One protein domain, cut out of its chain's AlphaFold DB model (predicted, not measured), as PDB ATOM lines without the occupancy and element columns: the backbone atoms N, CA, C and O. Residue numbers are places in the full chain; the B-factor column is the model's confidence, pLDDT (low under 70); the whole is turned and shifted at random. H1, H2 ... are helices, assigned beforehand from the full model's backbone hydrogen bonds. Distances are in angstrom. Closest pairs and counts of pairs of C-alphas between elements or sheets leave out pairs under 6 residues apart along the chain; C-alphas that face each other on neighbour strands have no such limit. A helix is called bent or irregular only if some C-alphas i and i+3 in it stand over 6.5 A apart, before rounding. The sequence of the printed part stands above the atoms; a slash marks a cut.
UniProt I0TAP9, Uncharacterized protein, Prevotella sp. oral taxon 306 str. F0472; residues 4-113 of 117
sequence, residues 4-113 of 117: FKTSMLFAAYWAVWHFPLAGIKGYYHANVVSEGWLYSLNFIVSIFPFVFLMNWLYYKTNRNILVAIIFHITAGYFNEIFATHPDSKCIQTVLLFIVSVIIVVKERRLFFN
ATOM      1  N   PHE A   4     162.862 168.024 229.378       97.12
ATOM      2  CA  PHE A   4     163.355 166.723 228.915       97.12
ATOM      3  C   PHE A   4     162.215 165.804 228.450       97.12
ATOM      4  O   PHE A   4     162.226 165.313 227.322       97.12
ATOM      5  N   LYS A   5     161.195 165.595 229.298       96.56
ATOM      6  CA  LYS A   5     160.039 164.750 228.953       96.56
ATOM      7  C   LYS A   5     159.247 165.336 227.788       96.56
ATOM      8  O   LYS A   5     158.792 164.584 226.931       96.56
ATOM      9  N   THR A   6     159.099 166.659 227.747       96.12
ATOM     10  CA  THR A   6     158.440 167.355 226.635       96.12
ATOM     11  C   THR A   6     159.192 167.140 225.322       96.12
ATOM     12  O   THR A   6     158.569 166.780 224.329       96.12
ATOM     13  N   SER A   7     160.520 167.285 225.310       97.44
ATOM     14  CA  SER A   7     161.351 167.059 224.122       97.44
ATOM     15  C   SER A   7     161.323 165.603 223.660       97.44
ATOM     16  O   SER A   7     161.202 165.368 222.464       97.44
ATOM     17  N   MET A   8     161.351 164.630 224.578       97.81
ATOM     18  CA  MET A   8     161.223 163.205 224.237       97.81
ATOM     19  C   MET A   8     159.877 162.879 223.587       97.81
ATOM     20  O   MET A   8     159.839 162.233 222.541       97.81
ATOM     21  N   LEU A   9     158.773 163.338 224.187       98.06
ATOM     22  CA  LEU A   9     157.436 163.102 223.641       98.06
ATOM     23  C   LEU A   9     157.274 163.780 222.278       98.06
ATOM     24  O   LEU A   9     156.729 163.182 221.354       98.06
ATOM     25  N   PHE A  10     157.779 165.007 222.145       97.81
ATOM     26  CA  PHE A  10     157.718 165.738 220.888       97.81
ATOM     27  C   PHE A  10     158.547 165.059 219.792       97.81
ATOM     28  O   PHE A  10     158.048 164.901 218.685       97.81
ATOM     29  N   ALA A  11     159.756 164.579 220.099       97.81
ATOM     30  CA  ALA A  11     160.571 163.817 219.155       97.81
ATOM     31  C   ALA A  11     159.871 162.533 218.691       97.81
ATOM     32  O   ALA A  11     159.825 162.265 217.494       97.81
ATOM     33  N   ALA A  12     159.265 161.778 219.611       97.94
ATOM     34  CA  ALA A  12     158.521 160.567 219.270       97.94
ATOM     35  C   ALA A  12     157.308 160.871 218.375       97.94
ATOM     36  O   ALA A  12     157.127 160.227 217.343       97.94
ATOM     37  N   TYR A  13     156.512 161.884 218.731       98.06
ATOM     38  CA  TYR A  13     155.390 162.335 217.907       98.06
ATOM     39  C   TYR A  13     155.857 162.760 216.512       98.06
ATOM     40  O   TYR A  13     155.270 162.366 215.506       98.06
ATOM     41  N   TRP A  14     156.939 163.533 216.441       97.38
ATOM     42  CA  TRP A  14     157.450 164.047 215.181       97.38
ATOM     43  C   TRP A  14     158.048 162.937 214.310       97.38
ATOM     44  O   TRP A  14     157.837 162.941 213.102       97.38
ATOM     45  N   ALA A  15     158.694 161.926 214.892       96.06
ATOM     46  CA  ALA A  15     159.130 160.736 214.161       96.06
ATOM     47  C   ALA A  15     157.951 159.968 213.545       96.06
ATOM     48  O   ALA A  15     157.988 159.634 212.361       96.06
ATOM     49  N   VAL A  16     156.877 159.750 214.313       96.38
ATOM     50  CA  VAL A  16     155.650 159.102 213.811       96.38
ATOM     51  C   VAL A  16     155.002 159.931 212.703       96.38
ATOM     52  O   VAL A  16     154.537 159.375 211.711       96.38
ATOM     53  N   TRP A  17     155.014 161.259 212.829       96.62
ATOM     54  CA  TRP A  17     154.452 162.164 211.827       96.62
ATOM     55  C   TRP A  17     155.117 162.031 210.446       96.62
ATOM     56  O   TRP A  17     154.446 162.201 209.433       96.62
ATOM     57  N   HIS A  18     156.400 161.662 210.380       93.94
ATOM     58  CA  HIS A  18     157.098 161.448 209.107       93.94
ATOM     59  C   HIS A  18     156.802 160.092 208.457       93.94
ATOM     60  O   HIS A  18     157.101 159.902 207.278       93.94
ATOM     61  N   PHE A  19     156.207 159.144 209.184       91.81
ATOM     62  CA  PHE A  19     156.005 157.779 208.699       91.81
ATOM     63  C   PHE A  19     155.214 157.691 207.378       91.81
ATOM     64  O   PHE A  19     155.661 156.973 206.481       91.81
ATOM     65  N   PRO A  20     154.112 158.444 207.167       94.06
ATOM     66  CA  PRO A  20     153.376 158.398 205.901       94.06
ATOM     67  C   PRO A  20     154.211 158.816 204.683       94.06
ATOM     68  O   PRO A  20     153.971 158.333 203.577       94.06
ATOM     69  N   LEU A  21     155.216 159.680 204.871       92.19
ATOM     70  CA  LEU A  21     156.050 160.196 203.782       92.19
ATOM     71  C   LEU A  21     156.916 159.104 203.143       92.19
ATOM     72  O   LEU A  21     157.302 159.235 201.983       92.19
ATOM     73  N   ALA A  22     157.195 158.017 203.869       90.38
ATOM     74  CA  ALA A  22     157.920 156.860 203.349       90.38
ATOM     75  C   ALA A  22     157.169 156.143 202.212       90.38
ATOM     76  O   ALA A  22     157.794 155.485 201.384       90.38
ATOM     77  N   GLY A  23     155.839 156.279 202.150       90.81
ATOM     78  CA  GLY A  23     155.004 155.669 201.112       90.81
ATOM     79  C   GLY A  23     154.791 156.536 199.868       90.81
ATOM     80  O   GLY A  23     154.184 156.071 198.904       90.81
ATOM     81  N   ILE A  24     155.251 157.792 199.865       93.12
ATOM     82  CA  ILE A  24     154.976 158.737 198.774       93.12
ATOM     83  C   ILE A  24     156.154 158.749 197.797       93.12
ATOM     84  O   ILE A  24     157.253 159.199 198.118       93.12
ATOM     85  N   LYS A  25     155.926 158.273 196.568       89.81
ATOM     86  CA  LYS A  25     156.964 158.219 195.530       89.81
ATOM     87  C   LYS A  25     157.556 159.610 195.269       89.81
ATOM     88  O   LYS A  25     156.823 160.572 195.063       89.81
ATOM     89  N   GLY A  26     158.885 159.688 195.239       86.25
ATOM     90  CA  GLY A  26     159.627 160.932 195.007       86.25
ATOM     91  C   GLY A  26     159.892 161.761 196.266       86.25
ATOM     92  O   GLY A  26     160.618 162.747 196.180       86.25
ATOM     93  N   TYR A  27     159.363 161.373 197.433       89.19
ATOM     94  CA  TYR A  27     159.736 162.002 198.701       89.19
ATOM     95  C   TYR A  27     161.067 161.463 199.223       89.19
ATOM     96  O   TYR A  27     161.379 160.281 199.076       89.19
ATOM     97  N   TYR A  28     161.793 162.324 199.941       88.31
ATOM     98  CA  TYR A  28     163.038 161.990 200.637       88.31
ATOM     99  C   TYR A  28     162.954 160.668 201.420       88.31
ATOM    100  O   TYR A  28     163.803 159.798 201.282       88.31
ATOM    101  N   HIS A  29     161.881 160.482 202.189       88.81
ATOM    102  CA  HIS A  29     161.683 159.309 203.041       88.81
ATOM    103  C   HIS A  29     161.538 158.011 202.240       88.81
ATOM    104  O   HIS A  29     162.055 156.982 202.660       88.81
ATOM    105  N   ALA A  30     160.874 158.057 201.082       89.88
ATOM    106  CA  ALA A  30     160.768 156.901 200.198       89.88
ATOM    107  C   ALA A  30     162.145 156.509 199.632       89.88
ATOM    108  O   ALA A  30     162.464 155.322 199.556       89.88
ATOM    109  N   ASN A  31     162.990 157.499 199.318       88.00
ATOM    110  CA  ASN A  31     164.366 157.257 198.879       88.00
ATOM    111  C   ASN A  31     165.202 156.640 200.010       88.00
ATOM    112  O   ASN A  31     165.823 155.603 199.802       88.00
ATOM    113  N   VAL A  32     165.130 157.184 201.227       88.38
ATOM    114  CA  VAL A  32     165.840 156.641 202.401       88.38
ATOM    115  C   VAL A  32     165.430 155.193 202.704       88.38
ATOM    116  O   VAL A  32     166.278 154.367 203.039       88.38
ATOM    117  N   VAL A  33     164.147 154.851 202.553       89.50
ATOM    118  CA  VAL A  33     163.681 153.461 202.690       89.50
ATOM    119  C   VAL A  33     164.288 152.558 201.621       89.50
ATOM    120  O   VAL A  33     164.700 151.441 201.937       89.50
ATOM    121  N   SER A  34     164.390 153.041 200.379       88.00
ATOM    122  CA  SER A  34     165.020 152.287 199.290       88.00
ATOM    123  C   SER A  34     166.534 152.119 199.460       88.00
ATOM    124  O   SER A  34     167.079 151.104 199.035       88.00
ATOM    125  N   GLU A  35     167.202 153.072 200.117       88.69
ATOM    126  CA  GLU A  35     168.636 153.013 200.421       88.69
ATOM    127  C   GLU A  35     168.951 151.984 201.517       88.69
ATOM    128  O   GLU A  35     170.036 151.402 201.527       88.69
ATOM    129  N   GLY A  36     168.016 151.738 202.440       91.75
ATOM    130  CA  GLY A  36     168.118 150.651 203.408       91.75
ATOM    131  C   GLY A  36     167.512 150.943 204.780       91.75
ATOM    132  O   GLY A  36     167.270 152.082 205.191       91.75
ATOM    133  N   TRP A  37     167.308 149.866 205.542       91.38
ATOM    134  CA  TRP A  37     166.695 149.934 206.873       91.38
ATOM    135  C   TRP A  37     167.531 150.753 207.869       91.38
ATOM    136  O   TRP A  37     166.968 151.462 208.703       91.38
ATOM    137  N   LEU A  38     168.866 150.701 207.767       94.75
ATOM    138  CA  LEU A  38     169.773 151.421 208.663       94.75
ATOM    139  C   LEU A  38     169.612 152.939 208.519       94.75
ATOM    140  O   LEU A  38     169.538 153.644 209.522       94.75
ATOM    141  N   TYR A  39     169.504 153.444 207.290       94.00
ATOM    142  CA  TYR A  39     169.345 154.877 207.027       94.00
ATOM    143  C   TYR A  39     167.959 155.379 207.428       94.00
ATOM    144  O   TYR A  39     167.823 156.483 207.958       94.00
ATOM    145  N   SER A  40     166.942 154.529 207.273       93.38
ATOM    146  CA  SER A  40     165.591 154.791 207.777       93.38
ATOM    147  C   SER A  40     165.576 154.918 209.301       93.38
ATOM    148  O   SER A  40     165.013 155.868 209.848       93.38
ATOM    149  N   LEU A  41     166.256 154.001 209.996       94.88
ATOM    150  CA  LEU A  41     166.422 154.079 211.444       94.88
ATOM    151  C   LEU A  41     167.235 155.314 211.845       94.88
ATOM    152  O   LEU A  41     166.849 156.015 212.777       94.88
ATOM    153  N   ASN A  42     168.318 155.621 211.126       96.75
ATOM    154  CA  ASN A  42     169.140 156.802 211.373       96.75
ATOM    155  C   ASN A  42     168.318 158.095 211.285       96.75
ATOM    156  O   ASN A  42     168.433 158.945 212.164       96.75
ATOM    157  N   PHE A  43     167.437 158.224 210.289       95.06
ATOM    158  CA  PHE A  43     166.534 159.370 210.187       95.06
ATOM    159  C   PHE A  43     165.666 159.517 211.447       95.06
ATOM    160  O   PHE A  43     165.670 160.579 212.073       95.06
ATOM    161  N   ILE A  44     165.000 158.439 211.878       96.25
ATOM    162  CA  ILE A  44     164.172 158.434 213.095       96.25
ATOM    163  C   ILE A  44     165.002 158.798 214.333       96.25
ATOM    164  O   ILE A  44     164.561 159.589 215.164       96.25
ATOM    165  N   VAL A  45     166.209 158.248 214.462       97.19
ATOM    166  CA  VAL A  45     167.101 158.529 215.595       97.19
ATOM    167  C   VAL A  45     167.563 159.986 215.583       97.19
ATOM    168  O   VAL A  45     167.586 160.613 216.638       97.19
ATOM    169  N   SER A  46     167.873 160.550 214.414       97.12
ATOM    170  CA  SER A  46     168.371 161.925 214.260       97.12
ATOM    171  C   SER A  46     167.372 163.000 214.695       97.12
ATOM    172  O   SER A  46     167.774 164.070 215.159       97.12
ATOM    173  N   ILE A  47     166.071 162.689 214.652       97.69
ATOM    174  CA  ILE A  47     165.001 163.563 215.141       97.69
ATOM    175  C   ILE A  47     165.176 163.888 216.630       97.69
ATOM    176  O   ILE A  47     164.946 165.025 217.045       97.69
ATOM    177  N   PHE A  48     165.620 162.929 217.445       98.31
ATOM    178  CA  PHE A  48     165.752 163.121 218.889       98.31
ATOM    179  C   PHE A  48     166.759 164.221 219.250       98.31
ATOM    180  O   PHE A  48     166.342 165.225 219.835       98.31
ATOM    181  N   PRO A  49     168.058 164.122 218.904       98.06
ATOM    182  CA  PRO A  49     169.002 165.176 219.238       98.06
ATOM    183  C   PRO A  49     168.628 166.510 218.590       98.06
ATOM    184  O   PRO A  49     168.806 167.551 219.227       98.06
ATOM    185  N   PHE A  50     168.040 166.491 217.390       98.19
ATOM    186  CA  PHE A  50     167.577 167.697 216.712       98.19
ATOM    187  C   PHE A  50     166.500 168.445 217.507       98.19
ATOM    188  O   PHE A  50     166.628 169.643 217.764       98.19
ATOM    189  N   VAL A  51     165.471 167.734 217.973       98.12
ATOM    190  CA  VAL A  51     164.387 168.303 218.786       98.12
ATOM    191  C   VAL A  51     164.903 168.862 220.109       98.12
ATOM    192  O   VAL A  51     164.431 169.906 220.562       98.12
ATOM    193  N   PHE A  52     165.869 168.196 220.738       98.19
ATOM    194  CA  PHE A  52     166.488 168.689 221.968       98.19
ATOM    195  C   PHE A  52     167.222 170.013 221.751       98.19
ATOM    196  O   PHE A  52     167.032 170.948 222.529       98.19
ATOM    197  N   LEU A  53     168.015 170.117 220.683       98.25
ATOM    198  CA  LEU A  53     168.742 171.344 220.350       98.25
ATOM    199  C   LEU A  53     167.793 172.475 219.949       98.25
ATOM    200  O   LEU A  53     167.948 173.597 220.427       98.25
ATOM    201  N   MET A  54     166.773 172.181 219.142       98.00
ATOM    202  CA  MET A  54     165.775 173.165 218.728       98.00
ATOM    203  C   MET A  54     164.990 173.713 219.925       98.00
ATOM    204  O   MET A  54     164.840 174.926 220.069       98.00
ATOM    205  N   ASN A  55     164.532 172.835 220.824       97.19
ATOM    206  CA  ASN A  55     163.854 173.254 222.048       97.19
ATOM    207  C   ASN A  55     164.788 174.046 222.965       97.19
ATOM    208  O   ASN A  55     164.387 175.074 223.504       97.19
ATOM    209  N   TRP A  56     166.041 173.618 223.125       97.62
ATOM    210  CA  TRP A  56     167.023 174.378 223.893       97.62
ATOM    211  C   TRP A  56     167.206 175.795 223.338       97.62
ATOM    212  O   TRP A  56     167.077 176.756 224.096       97.62
ATOM    213  N   LEU A  57     167.413 175.944 222.026       97.69
ATOM    214  CA  LEU A  57     167.520 177.251 221.369       97.69
ATOM    215  C   LEU A  57     166.269 178.101 221.596       97.69
ATOM    216  O   LEU A  57     166.381 179.265 221.981       97.69
ATOM    217  N   TYR A  58     165.083 177.518 221.424       97.31
ATOM    218  CA  TYR A  58     163.814 178.196 221.673       97.31
ATOM    219  C   TYR A  58     163.732 178.738 223.108       97.31
ATOM    220  O   TYR A  58     163.460 179.920 223.304       97.31
ATOM    221  N   TYR A  59     164.041 177.929 224.125       95.81
ATOM    222  CA  TYR A  59     163.997 178.379 225.521       95.81
ATOM    223  C   TYR A  59     165.098 179.395 225.859       95.81
ATOM    224  O   TYR A  59     164.822 180.376 226.549       95.81
ATOM    225  N   LYS A  60     166.325 179.216 225.356       95.75
ATOM    226  CA  LYS A  60     167.446 180.144 225.610       95.75
ATOM    227  C   LYS A  60     167.263 181.506 224.950       95.75
ATOM    228  O   LYS A  60     167.879 182.470 225.388       95.75
ATOM    229  N   THR A  61     166.421 181.594 223.927       96.31
ATOM    230  CA  THR A  61     166.141 182.833 223.191       96.31
ATOM    231  C   THR A  61     164.803 183.457 223.585       96.31
ATOM    232  O   THR A  61     164.161 184.114 222.772       96.31
ATOM    233  N   ASN A  62     164.367 183.254 224.837       95.44
ATOM    234  CA  ASN A  62     163.092 183.761 225.360       95.44
ATOM    235  C   ASN A  62     161.892 183.360 224.495       95.44
ATOM    236  O   ASN A  62     160.989 184.158 224.260       95.44
ATOM    237  N   ARG A  63     161.877 182.105 224.030       95.44
ATOM    238  CA  ARG A  63     160.797 181.535 223.217       95.44
ATOM    239  C   ARG A  63     160.654 182.204 221.845       95.44
ATOM    240  O   ARG A  63     159.553 182.290 221.302       95.44
ATOM    241  N   ASN A  64     161.766 182.651 221.256       96.94
ATOM    242  CA  ASN A  64     161.777 183.211 219.910       96.94
ATOM    243  C   ASN A  64     161.606 182.109 218.849       96.94
ATOM    244  O   ASN A  64     162.496 181.292 218.607       96.94
ATOM    245  N   ILE A  65     160.454 182.123 218.181       97.00
ATOM    246  CA  ILE A  65     160.093 181.144 217.150       97.00
ATOM    247  C   ILE A  65     160.994 181.271 215.911       97.00
ATOM    248  O   ILE A  65     161.302 180.258 215.286       97.00
ATOM    249  N   LEU A  66     161.483 182.472 215.574       98.00
ATOM    250  CA  LEU A  66     162.332 182.674 214.393       98.00
ATOM    251  C   LEU A  66     163.639 181.885 214.491       98.00
ATOM    252  O   LEU A  66     164.085 181.320 213.498       98.00
ATOM    253  N   VAL A  67     164.223 181.784 215.688       97.50
ATOM    254  CA  VAL A  67     165.449 181.001 215.906       97.50
ATOM    255  C   VAL A  67     165.188 179.517 215.655       97.50
ATOM    256  O   VAL A  67     165.990 178.857 214.995       97.50
ATOM    257  N   ALA A  68     164.048 179.000 216.122       96.31
ATOM    258  CA  ALA A  68     163.649 177.620 215.868       96.31
ATOM    259  C   ALA A  68     163.384 177.367 214.374       96.31
ATOM    260  O   ALA A  68     163.826 176.347 213.855       96.31
ATOM    261  N   ILE A  69     162.737 178.303 213.669       97.56
ATOM    262  CA  ILE A  69     162.504 178.219 212.217       97.56
ATOM    263  C   ILE A  69     163.831 178.184 211.456       97.56
ATOM    264  O   ILE A  69     164.034 177.299 210.628       97.56
ATOM    265  N   ILE A  70     164.744 179.116 211.745       97.75
ATOM    266  CA  ILE A  70     166.052 179.177 211.081       97.75
ATOM    267  C   ILE A  70     166.815 177.875 211.322       97.75
ATOM    268  O   ILE A  70     167.295 177.270 210.366       97.75
ATOM    269  N   PHE A  71     166.863 177.398 212.570       97.25
ATOM    270  CA  PHE A  71     167.496 176.124 212.906       97.25
ATOM    271  C   PHE A  71     166.844 174.946 212.168       97.25
ATOM    272  O   PHE A  71     167.552 174.127 211.585       97.25
ATOM    273  N   HIS A  72     165.512 174.891 212.113       96.88
ATOM    274  CA  HIS A  72     164.765 173.863 211.389       96.88
ATOM    275  C   HIS A  72     165.128 173.814 209.900       96.88
ATOM    276  O   HIS A  72     165.396 172.742 209.358       96.88
ATOM    277  N   ILE A  73     165.183 174.972 209.240       96.50
ATOM    278  CA  ILE A  73     165.517 175.069 207.813       96.50
ATOM    279  C   ILE A  73     166.908 174.495 207.536       96.50
ATOM    280  O   ILE A  73     167.082 173.838 206.511       96.50
ATOM    281  N   THR A  74     167.878 174.670 208.444       94.31
ATOM    282  CA  THR A  74     169.244 174.159 208.232       94.31
ATOM    283  C   THR A  74     169.287 172.648 207.986       94.31
ATOM    284  O   THR A  74     170.058 172.202 207.138       94.31
ATOM    285  N   ALA A  75     168.431 171.866 208.654       90.44
ATOM    286  CA  ALA A  75     168.414 170.409 208.521       90.44
ATOM    287  C   ALA A  75     167.940 169.937 207.142       90.44
ATOM    288  O   ALA A  75     168.454 168.948 206.627       90.44
ATOM    289  N   GLY A  76     166.977 170.634 206.538       89.00
ATOM    290  CA  GLY A  76     166.532 170.341 205.175       89.00
ATOM    291  C   GLY A  76     167.485 170.938 204.145       89.00
ATOM    292  O   GLY A  76     168.041 170.232 203.313       89.00
ATOM    293  N   TYR A  77     167.731 172.243 204.246       92.44
ATOM    294  CA  TYR A  77     168.458 173.003 203.234       92.44
ATOM    295  C   TYR A  77     169.879 172.485 203.002       92.44
ATOM    296  O   TYR A  77     170.266 172.259 201.858       92.44
ATOM    297  N   PHE A  78     170.656 172.258 204.068       91.94
ATOM    298  CA  PHE A  78     172.042 171.820 203.899       91.94
ATOM    299  C   PHE A  78     172.150 170.363 203.448       91.94
ATOM    300  O   PHE A  78     173.041 170.038 202.668       91.94
ATOM    301  N   ASN A  79     171.236 169.491 203.876       88.81
ATOM    302  CA  ASN A  79     171.257 168.098 203.430       88.81
ATOM    303  C   ASN A  79     170.968 167.969 201.928       88.81
ATOM    304  O   ASN A  79     171.601 167.131 201.279       88.81
ATOM    305  N   GLU A  80     170.083 168.817 201.398       88.38
ATOM    306  CA  GLU A  80     169.736 168.872 199.974       88.38
ATOM    307  C   GLU A  80     170.820 169.568 199.140       88.38
ATOM    308  O   GLU A  80     171.293 168.999 198.159       88.38
ATOM    309  N   ILE A  81     171.282 170.763 199.537       92.75
ATOM    310  CA  ILE A  81     172.254 171.524 198.729       92.75
ATOM    311  C   ILE A  81     173.608 170.813 198.611       92.75
ATOM    312  O   ILE A  81     174.269 170.913 197.581       92.75
ATOM    313  N   PHE A  82     174.016 170.083 199.652       90.94
ATOM    314  CA  PHE A  82     175.256 169.311 199.646       90.94
ATOM    315  C   PHE A  82     175.072 167.879 199.138       90.94
ATOM    316  O   PHE A  82     176.056 167.141 199.120       90.94
ATOM    317  N   ALA A  83     173.850 167.474 198.762       88.69
ATOM    318  CA  ALA A  83     173.525 166.117 198.312       88.69
ATOM    319  C   ALA A  83     174.187 165.041 199.196       88.69
ATOM    320  O   ALA A  83     174.910 164.157 198.736       88.69
ATOM    321  N   THR A  84     174.012 165.191 200.510       89.00
ATOM    322  CA  THR A  84     174.782 164.440 201.513       89.00
ATOM    323  C   THR A  84     174.576 162.928 201.402       89.00
ATOM    324  O   THR A  84     173.445 162.438 201.427       89.00
ATOM    325  N   HIS A  85     175.687 162.182 201.351       92.56
ATOM    326  CA  HIS A  85     175.672 160.719 201.328       92.56
ATOM    327  C   HIS A  85     175.004 160.144 202.597       92.56
ATOM    328  O   HIS A  85     175.210 160.704 203.684       92.56
ATOM    329  N   PRO A  86     174.257 159.025 202.516       91.44
ATOM    330  CA  PRO A  86     173.581 158.423 203.671       91.44
ATOM    331  C   PRO A  86     174.513 158.122 204.856       91.44
ATOM    332  O   PRO A  86     174.186 158.457 205.995       91.44
ATOM    333  N   ASP A  87     175.721 157.614 204.601       94.19
ATOM    334  CA  ASP A  87     176.726 157.382 205.655       94.19
ATOM    335  C   ASP A  87     177.168 158.672 206.356       94.19
ATOM    336  O   ASP A  87     177.331 158.711 207.579       94.19
ATOM    337  N   SER A  88     177.305 159.769 205.609       94.44
ATOM    338  CA  SER A  88     177.637 161.075 206.183       94.44
ATOM    339  C   SER A  88     176.525 161.577 207.106       94.44
ATOM    340  O   SER A  88     176.813 162.210 208.122       94.44
ATOM    341  N   LYS A  89     175.258 161.246 206.819       94.62
ATOM    342  CA  LYS A  89     174.117 161.560 207.699       94.62
ATOM    343  C   LYS A  89     174.127 160.728 208.982       94.62
ATOM    344  O   LYS A  89     173.681 161.211 210.026       94.62
ATOM    345  N   CYS A  90     174.664 159.510 208.946       96.06
ATOM    346  CA  CYS A  90     174.911 158.726 210.159       96.06
ATOM    347  C   CYS A  90     175.965 159.412 211.040       96.06
ATOM    348  O   CYS A  90     175.740 159.614 212.235       96.06
ATOM    349  N   ILE A  91     177.073 159.871 210.449       96.38
ATOM    350  CA  ILE A  91     178.108 160.635 211.168       96.38
ATOM    351  C   ILE A  91     177.522 161.936 211.738       96.38
ATOM    352  O   ILE A  91     177.716 162.239 212.916       96.38
ATOM    353  N   GLN A  92     176.748 162.679 210.943       96.00
ATOM    354  CA  GLN A  92     176.046 163.888 211.383       96.00
ATOM    355  C   GLN A  92     175.146 163.610 212.592       96.00
ATOM    356  O   GLN A  92     175.131 164.390 213.542       96.00
ATOM    357  N   THR A  93     174.428 162.487 212.587       97.31
ATOM    358  CA  THR A  93     173.542 162.086 213.687       97.31
ATOM    359  C   THR A  93     174.325 161.817 214.966       97.31
ATOM    360  O   THR A  93     173.934 162.296 216.030       97.31
ATOM    361  N   VAL A  94     175.467 161.131 214.871       98.00
ATOM    362  CA  VAL A  94     176.368 160.914 216.013       98.00
ATOM    363  C   VAL A  94     176.878 162.246 216.568       98.00
ATOM    364  O   VAL A  94     176.831 162.464 217.779       98.00
ATOM    365  N   LEU A  95     177.307 163.167 215.703       97.75
ATOM    366  CA  LEU A  95     177.769 164.493 216.122       97.75
ATOM    367  C   LEU A  95     176.653 165.296 216.808       97.75
ATOM    368  O   LEU A  95     176.868 165.848 217.889       97.75
ATOM    369  N   LEU A  96     175.450 165.317 216.231       97.00
ATOM    370  CA  LEU A  96     174.280 165.967 216.831       97.00
ATOM    371  C   LEU A  96     173.928 165.352 218.185       97.00
ATOM    372  O   LEU A  96     173.599 166.081 219.120       97.00
ATOM    373  N   PHE A  97     174.023 164.030 218.313       98.06
ATOM    374  CA  PHE A  97     173.782 163.331 219.568       98.06
ATOM    375  C   PHE A  97     174.786 163.740 220.646       98.06
ATOM    376  O   PHE A  97     174.374 164.104 221.747       98.06
ATOM    377  N   ILE A  98     176.080 163.772 220.321       98.56
ATOM    378  CA  ILE A  98     177.131 164.229 221.241       98.56
ATOM    379  C   ILE A  98     176.846 165.660 221.712       98.56
ATOM    380  O   ILE A  98     176.834 165.923 222.916       98.56
ATOM    381  N   VAL A  99     176.565 166.583 220.786       98.38
ATOM    382  CA  VAL A  99     176.265 167.985 221.124       98.38
ATOM    383  C   VAL A  99     175.012 168.082 221.995       98.38
ATOM    384  O   VAL A  99     175.022 168.771 223.015       98.38
ATOM    385  N   SER A 100     173.953 167.356 221.643       98.19
ATOM    386  CA  SER A 100     172.701 167.320 222.398       98.19
ATOM    387  C   SER A 100     172.910 166.816 223.830       98.19
ATOM    388  O   SER A 100     172.488 167.475 224.783       98.19
ATOM    389  N   VAL A 101     173.654 165.722 224.015       98.19
ATOM    390  CA  VAL A 101     174.001 165.186 225.342       98.19
ATOM    391  C   VAL A 101     174.805 166.203 226.153       98.19
ATOM    392  O   VAL A 101     174.473 166.450 227.314       98.19
ATOM    393  N   ILE A 102     175.820 166.838 225.555       98.56
ATOM    394  CA  ILE A 102     176.617 167.877 226.227       98.56
ATOM    395  C   ILE A 102     175.715 169.017 226.715       98.56
ATOM    396  O   ILE A 102     175.845 169.452 227.862       98.56
ATOM    397  N   ILE A 103     174.790 169.489 225.875       98.19
ATOM    398  CA  ILE A 103     173.849 170.558 226.224       98.19
ATOM    399  C   ILE A 103     172.918 170.126 227.360       98.19
ATOM    400  O   ILE A 103     172.799 170.854 228.342       98.19
ATOM    401  N   VAL A 104     172.321 168.934 227.292       97.75
ATOM    402  CA  VAL A 104     171.429 168.420 228.347       97.75
ATOM    403  C   VAL A 104     172.156 168.287 229.687       97.75
ATOM    404  O   VAL A 104     171.594 168.621 230.730       97.75
ATOM    405  N   VAL A 105     173.416 167.836 229.680       97.81
ATOM    406  CA  VAL A 105     174.237 167.695 230.894       97.81
ATOM    407  C   VAL A 105     174.625 169.055 231.485       97.81
ATOM    408  O   VAL A 105     174.615 169.212 232.712       97.81
ATOM    409  N   LYS A 106     174.957 170.041 230.643       97.62
ATOM    410  CA  LYS A 106     175.298 171.404 231.085       97.62
ATOM    411  C   LYS A 106     174.073 172.170 231.586       97.62
ATOM    412  O   LYS A 106     174.141 172.826 232.619       97.62
ATOM    413  N   GLU A 107     172.942 172.034 230.907       96.50
ATOM    414  CA  GLU A 107     171.695 172.760 231.177       96.50
ATOM    415  C   GLU A 107     170.701 171.898 231.972       96.50
ATOM    416  O   GLU A 107     169.486 171.963 231.779       96.50
ATOM    417  N   ARG A 108     171.206 171.073 232.900       94.44
ATOM    418  CA  ARG A 108     170.383 170.120 233.665       94.44
ATOM    419  C   ARG A 108     169.198 170.775 234.371       94.44
ATOM    420  O   ARG A 108     168.105 170.221 234.350       94.44
ATOM    421  N   ARG A 109     169.383 171.961 234.959       93.69
ATOM    422  CA  ARG A 109     168.283 172.687 235.617       93.69
ATOM    423  C   ARG A 109     167.169 173.022 234.626       93.69
ATOM    424  O   ARG A 109     166.018 172.721 234.898       93.69
ATOM    425  N   LEU A 110     167.512 173.547 233.450       94.12
ATOM    426  CA  LEU A 110     166.534 173.864 232.406       94.12
ATOM    427  C   LEU A 110     165.774 172.615 231.931       94.12
ATOM    428  O   LEU A 110     164.560 172.659 231.741       94.12
ATOM    429  N   PHE A 111     166.478 171.497 231.741       95.94
ATOM    430  CA  PHE A 111     165.874 170.278 231.203       95.94
ATOM    431  C   PHE A 111     165.047 169.489 232.221       95.94
ATOM    432  O   PHE A 111     164.017 168.910 231.855       95.94
ATOM    433  N   PHE A 112     165.480 169.445 233.480       95.50
ATOM    434  CA  PHE A 112     164.904 168.552 234.483       95.50
ATOM    435  C   PHE A 112     164.011 169.255 235.511       95.50
ATOM    436  O   PHE A 112     163.132 168.577 236.057       95.50
ATOM    437  N   ASN A 113     164.137 170.573 235.712       91.12
ATOM    438  CA  ASN A 113     163.217 171.328 236.568       91.12
ATOM    439  C   ASN A 113     161.842 171.466 235.900       91.12
ATOM    440  O   ASN A 113     161.686 171.358 234.678       91.12
TER     441      ASN A 113
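AT A GLANCE: This is residues 4 to 113 of the 117 residues of an uncharacterized protein of Prevotella sp. oral taxon 306 str. F0472 (UniProt I0TAP9). A long helix, H3, runs through the middle, with H1 packed on one side of it, H5 on the other side, and H4 folding back from its far end so that H3 and H4 make a V. Two short helices sit at opposite ends of the elongated body: H2 between H1 and the beginning of H3, and H6 near the beginning of H1. The printed part has 110 residues with six named helices, H1 to H6 in chain order, and no named strand; its class is all helix, with helix packing part aligned and part crossed. It is compact, with a radius of gyration of the C-alphas of 14.5 A, and spans 42 by 25 by 24 A.

IN THESE COORDINATES: The longest helix, H3, covers residues 37 to 60 and measures 35.6 A from first to last C-alpha. H1, residues 4 to 23, begins with C-alpha 4 at (163.355, 166.723, 228.915) and measures 31.1 A; it is irregular, with C-alphas 17 and 20 lying 7.1 A apart. H5, residues 86 to 106, measures 30.4 A, and H4, residues 65 to 81, 24.1 A. H2 has residues 28 to 35, and H6 has residues 108 to 112, with C-alpha 112 at (164.904, 168.552, 234.483).

HOW THE PARTS SIT: H3 is the hub, touching four helices. It touches H5 the same way at a shallow tilt of 34.6 degrees, only just short of steep; their closest C-alphas, Pro 49 and Phe 97, are 5.1 A apart. With residues 44 to 55 alone it touches H1, opposite ways at a steep tilt of 41 degrees; the closest C-alphas, Ala 11 and Phe 48, are 5.2 A apart. H3 and H4 form a helical hairpin at a shallow tilt of 29 degrees; they touch through residues 54 to 58 and 65 to 72, with C-alphas 54 and 68 closest at 5.7 A. H2 and H3 form another, at 36 degrees, only just steep, with C-alphas 33 and 40 closest at 5.6 A. H2 also touches H1, about perpendicular at 75 degrees, with C-alphas 22 and 30 closest at 4.2 A. H6 is near H3, and is close but not clearly touching H1, with C-alphas 4 and 111 at 4.9 A. H4 and H5 are only just apart, at 8.3 A, and H1 and H4 are apart. Each O i to N i+4 pair is within hydrogen-bond range in H2, H5 and H6, against 11 of 16 in H1, 18 of 20 in H3 and 10 of 13 in H4.

THE WHOLE: The two C-alphas farthest apart, of Lys 25 and Arg 109, are 44.1 A apart. The five links are tight, and the printed part has no cut. The mean pLDDT of the printed part is 94.9, and no printed residue is under 70.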